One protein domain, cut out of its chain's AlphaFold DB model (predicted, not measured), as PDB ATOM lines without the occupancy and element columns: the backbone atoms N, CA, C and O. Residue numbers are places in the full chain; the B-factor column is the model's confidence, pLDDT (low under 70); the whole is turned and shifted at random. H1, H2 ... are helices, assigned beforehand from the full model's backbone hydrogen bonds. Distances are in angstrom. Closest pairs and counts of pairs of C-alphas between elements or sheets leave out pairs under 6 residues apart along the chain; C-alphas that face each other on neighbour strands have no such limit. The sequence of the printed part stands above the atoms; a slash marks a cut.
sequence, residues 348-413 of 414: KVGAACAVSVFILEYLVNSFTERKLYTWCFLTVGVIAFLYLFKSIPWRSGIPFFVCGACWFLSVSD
ATOM      1  N   LYS A 348      33.136-116.130 -52.974       83.00
ATOM      2  CA  LYS A 348      32.560-114.939 -53.628       83.00
ATOM      3  C   LYS A 348      32.368-115.125 -55.132       83.00
ATOM      4  O   LYS A 348      31.311-114.773 -55.647       83.00
ATOM      5  N   VAL A 349      33.361-115.679 -55.829       82.12
ATOM      6  CA  VAL A 349      33.255-115.967 -57.271       82.12
ATOM      7  C   VAL A 349      32.187-117.029 -57.526       82.12
ATOM      8  O   VAL A 349      31.339-116.840 -58.391       82.12
ATOM      9  N   GLY A 350      32.167-118.102 -56.732       84.75
ATOM     10  CA  GLY A 350      31.139-119.139 -56.803       84.75
ATOM     11  C   GLY A 350      29.734-118.585 -56.569       84.75
ATOM     12  O   GLY A 350      28.829-118.887 -57.341       84.75
ATOM     13  N   ALA A 351      29.559-117.710 -55.573       87.25
ATOM     14  CA  ALA A 351      28.293-117.028 -55.325       87.25
ATOM     15  C   ALA A 351      27.880-116.126 -56.502       87.25
ATOM     16  O   ALA A 351      26.729-116.168 -56.922       87.25
ATOM     17  N   ALA A 352      28.809-115.356 -57.077       86.88
ATOM     18  CA  ALA A 352      28.528-114.516 -58.243       86.88
ATOM     19  C   ALA A 352      28.134-115.345 -59.479       86.88
ATOM     20  O   ALA A 352      27.177-114.996 -60.171       86.88
ATOM     21  N   CYS A 353      28.817-116.467 -59.731       86.69
ATOM     22  CA  CYS A 353      28.451-117.403 -60.792       86.69
ATOM     23  C   CYS A 353      27.069-118.018 -60.545       86.69
ATOM     24  O   CYS A 353      26.253-118.032 -61.458       86.69
ATOM     25  N   ALA A 354      26.778-118.465 -59.319       89.31
ATOM     26  CA  ALA A 354      25.475-119.030 -58.967       89.31
ATOM     27  C   ALA A 354      24.340-118.015 -59.158       89.31
ATOM     28  O   ALA A 354      23.315-118.348 -59.745       89.31
ATOM     29  N   VAL A 355      24.543-116.761 -58.738       91.25
ATOM     30  CA  VAL A 355      23.586-115.668 -58.973       91.25
ATOM     31  C   VAL A 355      23.417-115.400 -60.469       91.25
ATOM     32  O   VAL A 355      22.295-115.231 -60.929       91.25
ATOM     33  N   SER A 356      24.503-115.402 -61.244       87.25
ATOM     34  CA  SER A 356      24.441-115.172 -62.694       87.25
ATOM     35  C   SER A 356      23.692-116.291 -63.421       87.25
ATOM     36  O   SER A 356      22.862-116.007 -64.278       87.25
ATOM     37  N   VAL A 357      23.938-117.553 -63.049       89.38
ATOM     38  CA  VAL A 357      23.208-118.715 -63.576       89.38
ATOM     39  C   VAL A 357      21.743-118.653 -63.165       89.38
ATOM     40  O   VAL A 357      20.885-118.867 -64.006       89.38
ATOM     41  N   PHE A 358      21.440-118.294 -61.916       90.38
ATOM     42  CA  PHE A 358      20.061-118.112 -61.465       90.38
ATOM     43  C   PHE A 358      19.336-117.023 -62.265       90.38
ATOM     44  O   PHE A 358      18.213-117.240 -62.702       90.38
ATOM     45  N   ILE A 359      19.977-115.874 -62.505       87.62
ATOM     46  CA  ILE A 359      19.411-114.799 -63.334       87.62
ATOM     47  C   ILE A 359      19.197-115.285 -64.770       87.62
ATOM     48  O   ILE A 359      18.147-115.018 -65.345       87.62
ATOM     49  N   LEU A 360      20.168-115.996 -65.348       87.19
ATOM     50  CA  LEU A 360      20.057-116.534 -66.701       87.19
ATOM     51  C   LEU A 360      18.912-117.548 -66.808       87.19
ATOM     52  O   LEU A 360      18.091-117.437 -67.708       87.19
ATOM     53  N   GLU A 361      18.825-118.489 -65.875       87.62
ATOM     54  CA  GLU A 361      17.775-119.507 -65.818       87.62
ATOM     55  C   GLU A 361      16.397-118.870 -65.610       87.62
ATOM     56  O   GLU A 361      15.418-119.255 -66.244       87.62
ATOM     57  N   TYR A 362      16.316-117.842 -64.765       84.94
ATOM     58  CA  TYR A 362      15.099-117.062 -64.576       84.94
ATOM     59  C   TYR A 362      14.694-116.327 -65.860       84.94
ATOM     60  O   TYR A 362      13.523-116.345 -66.229       84.94
ATOM     61  N   LEU A 363      15.658-115.735 -66.576       83.62
ATOM     62  CA  LEU A 363      15.424-115.110 -67.878       83.62
ATOM     63  C   LEU A 363      14.944-116.135 -68.912       83.62
ATOM     64  O   LEU A 363      13.972-115.871 -69.612       83.62
ATOM     65  N   VAL A 364      15.566-117.312 -68.987       84.88
ATOM     66  CA  VAL A 364      15.147-118.388 -69.898       84.88
ATOM     67  C   VAL A 364      13.724-118.844 -69.576       84.88
ATOM     68  O   VAL A 364      12.874-118.852 -70.463       84.88
ATOM     69  N   ASN A 365      13.421-119.124 -68.308       82.88
ATOM     70  CA  ASN A 365      12.077-119.528 -67.891       82.88
ATOM     71  C   ASN A 365      11.039-118.418 -68.087       82.88
ATOM     72  O   ASN A 365       9.869-118.692 -68.329       82.88
ATOM     73  N   SER A 366      11.433-117.147 -68.061       80.62
ATOM     74  CA  SER A 366      10.502-116.058 -68.368       80.62
ATOM     75  C   SER A 366      10.104-115.977 -69.853       80.62
ATOM     76  O   SER A 366       9.071-115.383 -70.168       80.62
ATOM     77  N   PHE A 367      10.837-116.639 -70.763       73.25
ATOM     78  CA  PHE A 367      10.379-116.838 -72.146       73.25
ATOM     79  C   PHE A 367       9.270-117.893 -72.258       73.25
ATOM     80  O   PHE A 367       8.445-117.787 -73.167       73.25
ATOM     81  N   THR A 368       9.228-118.879 -71.354       74.38
ATOM     82  CA  THR A 368       8.198-119.932 -71.340       74.38
ATOM     83  C   THR A 368       6.982-119.512 -70.516       74.38
ATOM     84  O   THR A 368       5.852-119.601 -70.990       74.38
ATOM     85  N   GLU A 369       7.199-118.957 -69.323       79.06
ATOM     86  CA  GLU A 369       6.151-118.475 -68.426       79.06
ATOM     87  C   GLU A 369       6.230-116.959 -68.220       79.06
ATOM     88  O   GLU A 369       6.845-116.454 -67.278       79.06
ATOM     89  N   ARG A 370       5.515-116.201 -69.061       74.12
ATOM     90  CA  ARG A 370       5.505-114.724 -69.001       74.12
ATOM     91  C   ARG A 370       5.049-114.140 -67.661       74.12
ATOM     92  O   ARG A 370       5.462-113.040 -67.306       74.12
ATOM     93  N   LYS A 371       4.281-114.898 -66.866       81.88
ATOM     94  CA  LYS A 371       3.886-114.516 -65.496       81.88
ATOM     95  C   LYS A 371       5.096-114.207 -64.605       81.88
ATOM     96  O   LYS A 371       4.974-113.416 -63.672       81.88
ATOM     97  N   LEU A 372       6.262-114.792 -64.891       81.75
ATOM     98  CA  LEU A 372       7.506-114.493 -64.182       81.75
ATOM     99  C   LEU A 372       7.928-113.028 -64.368       81.75
ATOM    100  O   LEU A 372       8.293-112.386 -63.385       81.75
ATOM    101  N   TYR A 373       7.788-112.449 -65.567       81.69
ATOM    102  CA  TYR A 373       8.076-111.027 -65.788       81.69
ATOM    103  C   TYR A 373       7.122-110.117 -65.014       81.69
ATOM    104  O   TYR A 373       7.577-109.148 -64.406       81.69
ATOM    105  N   THR A 374       5.834-110.462 -64.932       84.44
ATOM    106  CA  THR A 374       4.861-109.729 -64.108       84.44
ATOM    107  C   THR A 374       5.312-109.656 -62.647       84.44
ATOM    108  O   THR A 374       5.390-108.567 -62.074       84.44
ATOM    109  N   TRP A 375       5.679-110.792 -62.044       84.50
ATOM    110  CA  TRP A 375       6.181-110.826 -60.665       84.50
ATOM    111  C   TRP A 375       7.527-110.104 -60.512       84.50
ATOM    112  O   TRP A 375       7.737-109.399 -59.522       84.50
ATOM    113  N   CYS A 376       8.421-110.221 -61.495       85.69
ATOM    114  CA  CYS A 376       9.705-109.526 -61.516       85.69
ATOM    115  C   CYS A 376       9.525-108.000 -61.525       85.69
ATOM    116  O   CYS A 376      10.042-107.311 -60.649       85.69
ATOM    117  N   PHE A 377       8.727-107.453 -62.443       87.25
ATOM    118  CA  PHE A 377       8.498-106.011 -62.516       87.25
ATOM    119  C   PHE A 377       7.747-105.480 -61.290       87.25
ATOM    120  O   PHE A 377       8.098-104.416 -60.786       87.25
ATOM    121  N   LEU A 378       6.787-106.227 -60.733       87.88
ATOM    122  CA  LEU A 378       6.124-105.833 -59.483       87.88
ATOM    123  C   LEU A 378       7.105-105.780 -58.302       87.88
ATOM    124  O   LEU A 378       7.128-104.798 -57.558       87.88
ATOM    125  N   THR A 379       7.943-106.806 -58.139       87.06
ATOM    126  CA  THR A 379       8.927-106.859 -57.043       87.06
ATOM    127  C   THR A 379      10.011-105.792 -57.198       87.06
ATOM    128  O   THR A 379      10.280-105.057 -56.246       87.06
ATOM    129  N   VAL A 380      10.575-105.628 -58.400       88.50
ATOM    130  CA  VAL A 380      11.549-104.571 -58.713       88.50
ATOM    131  C   VAL A 380      10.932-103.186 -58.529       88.50
ATOM    132  O   VAL A 380      11.572-102.324 -57.934       88.50
ATOM    133  N   GLY A 381       9.687-102.973 -58.957       88.19
ATOM    134  CA  GLY A 381       8.973-101.706 -58.802       88.19
ATOM    135  C   GLY A 381       8.810-101.292 -57.339       88.19
ATOM    136  O   GLY A 381       9.112-100.153 -56.983       88.19
ATOM    137  N   VAL A 382       8.415-102.227 -56.466       89.38
ATOM    138  CA  VAL A 382       8.283-101.981 -55.018       89.38
ATOM    139  C   VAL A 382       9.645-101.729 -54.366       89.38
ATOM    140  O   VAL A 382       9.794-100.780 -53.594       89.38
ATOM    141  N   ILE A 383      10.659-102.536 -54.686       89.50
ATOM    142  CA  ILE A 383      12.009-102.383 -54.121       89.50
ATOM    143  C   ILE A 383      12.635-101.054 -54.566       89.50
ATOM    144  O   ILE A 383      13.151-100.304 -53.733       89.50
ATOM    145  N   ALA A 384      12.554-100.730 -55.858       87.44
ATOM    146  CA  ALA A 384      13.058 -99.482 -56.418       87.44
ATOM    147  C   ALA A 384      12.324 -98.273 -55.831       87.44
ATOM    148  O   ALA A 384      12.973 -97.285 -55.491       87.44
ATOM    149  N   PHE A 385      11.004 -98.356 -55.632       88.44
ATOM    150  CA  PHE A 385      10.234 -97.314 -54.954       88.44
ATOM    151  C   PHE A 385      10.767 -97.056 -53.540       88.44
ATOM    152  O   PHE A 385      11.109 -95.920 -53.218       88.44
ATOM    153  N   LEU A 386      10.905 -98.098 -52.715       88.62
ATOM    154  CA  LEU A 386      11.378 -97.971 -51.331       88.62
ATOM    155  C   LEU A 386      12.814 -97.436 -51.242       88.62
ATOM    156  O   LEU A 386      13.127 -96.653 -50.341       88.62
ATOM    157  N   TYR A 387      13.680 -97.840 -52.172       88.12
ATOM    158  CA  TYR A 387      15.056 -97.359 -52.254       88.12
ATOM    159  C   TYR A 387      15.117 -95.886 -52.689       88.12
ATOM    160  O   TYR A 387      15.672 -95.046 -51.980       88.12
ATOM    161  N   LEU A 388      14.479 -95.538 -53.812       85.81
ATOM    162  CA  LEU A 388      14.497 -94.183 -54.374       85.81
ATOM    163  C   LEU A 388      13.777 -93.170 -53.477       85.81
ATOM    164  O   LEU A 388      14.193 -92.016 -53.412       85.81
ATOM    165  N   PHE A 389      12.746 -93.599 -52.745       84.00
ATOM    166  CA  PHE A 389      12.043 -92.769 -51.766       84.00
ATOM    167  C   PHE A 389      12.938 -92.360 -50.586       84.00
ATOM    168  O   PHE A 389      12.746 -91.290 -50.014       84.00
ATOM    169  N   LYS A 390      13.937 -93.183 -50.230       83.12
ATOM    170  CA  LYS A 390      14.947 -92.839 -49.216       83.12
ATOM    171  C   LYS A 390      16.109 -92.021 -49.778       83.12
ATOM    172  O   LYS A 390      16.689 -91.227 -49.043       83.12
ATOM    173  N   SER A 391      16.467 -92.228 -51.043       81.69
ATOM    174  CA  SER A 391      17.681 -91.655 -51.637       81.69
ATOM    175  C   SER A 391      17.480 -90.312 -52.343       81.69
ATOM    176  O   SER A 391      18.458 -89.592 -52.534       81.69
ATOM    177  N   ILE A 392      16.255 -89.960 -52.750       79.81
ATOM    178  CA  ILE A 392      15.982 -88.762 -53.559       79.81
ATOM    179  C   ILE A 392      15.035 -87.807 -52.809       79.81
ATOM    180  O   ILE A 392      14.057 -88.260 -52.213       79.81
ATOM    181  N   PRO A 393      15.271 -86.477 -52.845       72.88
ATOM    182  CA  PRO A 393      14.367 -85.502 -52.245       72.88
ATOM    183  C   PRO A 393      12.942 -85.626 -52.799       72.88
ATOM    184  O   PRO A 393      12.738 -85.715 -54.010       72.88
ATOM    185  N   TRP A 394      11.955 -85.533 -51.904       62.38
ATOM    186  CA  TRP A 394      10.518 -85.765 -52.134       62.38
ATOM    187  C   TRP A 394       9.900 -85.068 -53.362       62.38
ATOM    188  O   TRP A 394       8.855 -85.483 -53.853       62.38
ATOM    189  N   ARG A 395      10.530 -84.003 -53.875       63.12
ATOM    190  CA  ARG A 395      10.014 -83.183 -54.981       63.12
ATOM    191  C   ARG A 395      10.222 -83.764 -56.383       63.12
ATOM    192  O   ARG A 395       9.669 -83.200 -57.318       63.12
ATOM    193  N   SER A 396      11.000 -84.835 -56.571       75.12
ATOM    194  CA  SER A 396      11.349 -85.275 -57.935       75.12
ATOM    195  C   SER A 396      10.278 -86.120 -58.639       75.12
ATOM    196  O   SER A 396      10.349 -86.269 -59.852       75.12
ATOM    197  N   GLY A 397       9.309 -86.708 -57.921       79.50
ATOM    198  CA  GLY A 397       8.287 -87.601 -58.506       79.50
ATOM    199  C   GLY A 397       8.824 -88.917 -59.104       79.50
ATOM    200  O   GLY A 397       8.046 -89.807 -59.440       79.50
ATOM    201  N   ILE A 398      10.149 -89.080 -59.176       83.00
ATOM    202  CA  ILE A 398      10.854 -90.218 -59.779       83.00
ATOM    203  C   ILE A 398      10.458 -91.567 -59.149       83.00
ATOM    204  O   ILE A 398      10.212 -92.497 -59.915       83.00
ATOM    205  N   PRO A 399      10.330 -91.721 -57.810       84.12
ATOM    206  CA  PRO A 399       9.945 -93.009 -57.224       84.12
ATOM    207  C   PRO A 399       8.576 -93.491 -57.724       84.12
ATOM    208  O   PRO A 399       8.416 -94.657 -58.081       84.12
ATOM    209  N   PHE A 400       7.603 -92.579 -57.812       85.62
ATOM    210  CA  PHE A 400       6.257 -92.882 -58.296       85.62
ATOM    211  C   PHE A 400       6.248 -93.213 -59.788       85.62
ATOM    212  O   PHE A 400       5.567 -94.151 -60.191       85.62
ATOM    213  N   PHE A 401       7.040 -92.500 -60.595       86.88
ATOM    214  CA  PHE A 401       7.181 -92.790 -62.022       86.88
ATOM    215  C   PHE A 401       7.775 -94.185 -62.273       86.88
ATOM    216  O   PHE A 401       7.222 -94.947 -63.059       86.88
ATOM    217  N   VAL A 402       8.856 -94.554 -61.574       86.75
ATOM    218  CA  VAL A 402       9.496 -95.876 -61.716       86.75
ATOM    219  C   VAL A 402       8.551 -97.000 -61.285       86.75
ATOM    220  O   VAL A 402       8.443 -98.007 -61.983       86.75
ATOM    221  N   CYS A 403       7.820 -96.817 -60.181       87.56
ATOM    222  CA  CYS A 403       6.813 -97.777 -59.726       87.56
ATOM    223  C   CYS A 403       5.666 -97.923 -60.741       87.56
ATOM    224  O   CYS A 403       5.301 -99.040 -61.101       87.56
ATOM    225  N   GLY A 404       5.151 -96.804 -61.266       86.69
ATOM    226  CA  GLY A 404       4.103 -96.794 -62.289       86.69
ATOM    227  C   GLY A 404       4.539 -97.435 -63.607       86.69
ATOM    228  O   GLY A 404       3.774 -98.190 -64.196       86.69
ATOM    229  N   ALA A 405       5.781 -97.207 -64.043       87.25
ATOM    230  CA  ALA A 405       6.345 -97.850 -65.228       87.25
ATOM    231  C   ALA A 405       6.494 -99.369 -65.039       87.25
ATOM    232  O   ALA A 405       6.124-100.133 -65.925       87.25
ATOM    233  N   CYS A 406       6.972 -99.816 -63.873       87.88
ATOM    234  CA  CYS A 406       7.082-101.243 -63.560       87.88
ATOM    235  C   CYS A 406       5.709-101.923 -63.442       87.88
ATOM    236  O   CYS A 406       5.543-103.048 -63.903       87.88
ATOM    237  N   TRP A 407       4.708-101.242 -62.874       87.50
ATOM    238  CA  TRP A 407       3.322-101.718 -62.892       87.50
ATOM    239  C   TRP A 407       2.808-101.833 -64.325       87.50
ATOM    240  O   TRP A 407       2.236-102.850 -64.698       87.50
ATOM    241  N   PHE A 408       2.989-100.798 -65.146       86.31
ATOM    242  CA  PHE A 408       2.502-100.815 -66.522       86.31
ATOM    243  C   PHE A 408       3.095-101.993 -67.305       86.31
ATOM    244  O   PHE A 408       2.342-102.744 -67.920       86.31
ATOM    245  N   LEU A 409       4.410-102.205 -67.186       83.75
ATOM    246  CA  LEU A 409       5.109-103.340 -67.794       83.75
ATOM    247  C   LEU A 409       4.592-104.694 -67.291       83.75
ATOM    248  O   LEU A 409       4.463-105.624 -68.079       83.75
ATOM    249  N   SER A 410       4.238-104.808 -66.006       82.38
ATOM    250  CA  SER A 410       3.745-106.068 -65.440       82.38
ATOM    251  C   SER A 410       2.357-106.470 -65.953       82.38
ATOM    252  O   SER A 410       2.055-107.663 -66.008       82.38
ATOM    253  N   VAL A 411       1.534-105.492 -66.348       78.44
ATOM    254  CA  VAL A 411       0.176-105.699 -66.877       78.44
ATOM    255  C   VAL A 411       0.175-105.924 -68.388       78.44
ATOM    256  O   VAL A 411      -0.680-106.648 -68.881       78.44
ATOM    257  N   SER A 412       1.125-105.346 -69.125       64.12
ATOM    258  CA  SER A 412       1.226-105.504 -70.585       64.12
ATOM    259  C   SER A 412       1.719-106.879 -71.059       64.12
ATOM    260  O   SER A 412       1.655-107.155 -72.255       64.12
ATOM    261  N   ASP A 413       2.217-107.720 -70.146       54.47
ATOM    262  CA  ASP A 413       2.711-109.077 -70.429       54.47
ATOM    263  C   ASP A 413       1.699-110.203 -70.107       54.47
ATOM    264  O   ASP A 413       2.028-111.383 -70.279       54.47
TER     265      ASP A 413
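AT A GLANCE: This is residues 348 to 413 of the 414 residues of the protein "GPI ethanolamine phosphate transferase 1" of Rosa chinensis (UniProt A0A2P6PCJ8). Two long helices, H1 and H2, meet at one end as a V, and the shorter H3 folds back along H2 as a helical hairpin. Residues 348 to 361 of H1 stick out free. The printed part has 66 residues, with H1, H2 and H3 in that order, all helix, no named strand. It is loose and flat, with a radius of gyration of the C-alphas of 14.6 A and spans of 40 by 34 by 10 A.

IN THESE COORDINATES: H1, residues 348 to 368, begins at C-alpha (32.560, -114.939, -53.628) and is 30.5 A long. H2, residues 371 to 391, is 30.1 A. H3, residues 398 to 412, is 21.1 A and ends at C-alpha (1.226, -105.504, -70.585).

HOW THE PARTS SIT: H1, with residues 365 to 366 alone, and H2, with 372 to 373 alone, only just touch, only at the corner, with 3 pairs of C-alphas within 8 A; the closest C-alphas, of Ser 366 and Leu 372, are 5.4 A apart. Their steep tilt is 51 degrees, opposite ways. H2 and H3 touch, closest at the C-alphas of Thr 374 and Ser 410, 4.1 A, with a shallow tilt of 4 degrees, opposite ways. H1 and H3 are apart. Every O i to N i+4 pair is within hydrogen-bond range in H3, and 16 of 17 in H1 and in H2.

THE WHOLE: The C-alphas of Gly 350 and Arg 395, the two farthest apart, are 41.7 A apart. The printed part has no cut and no long link. pLDDT is under 70 at residues 394 to 395 and 412 to 413.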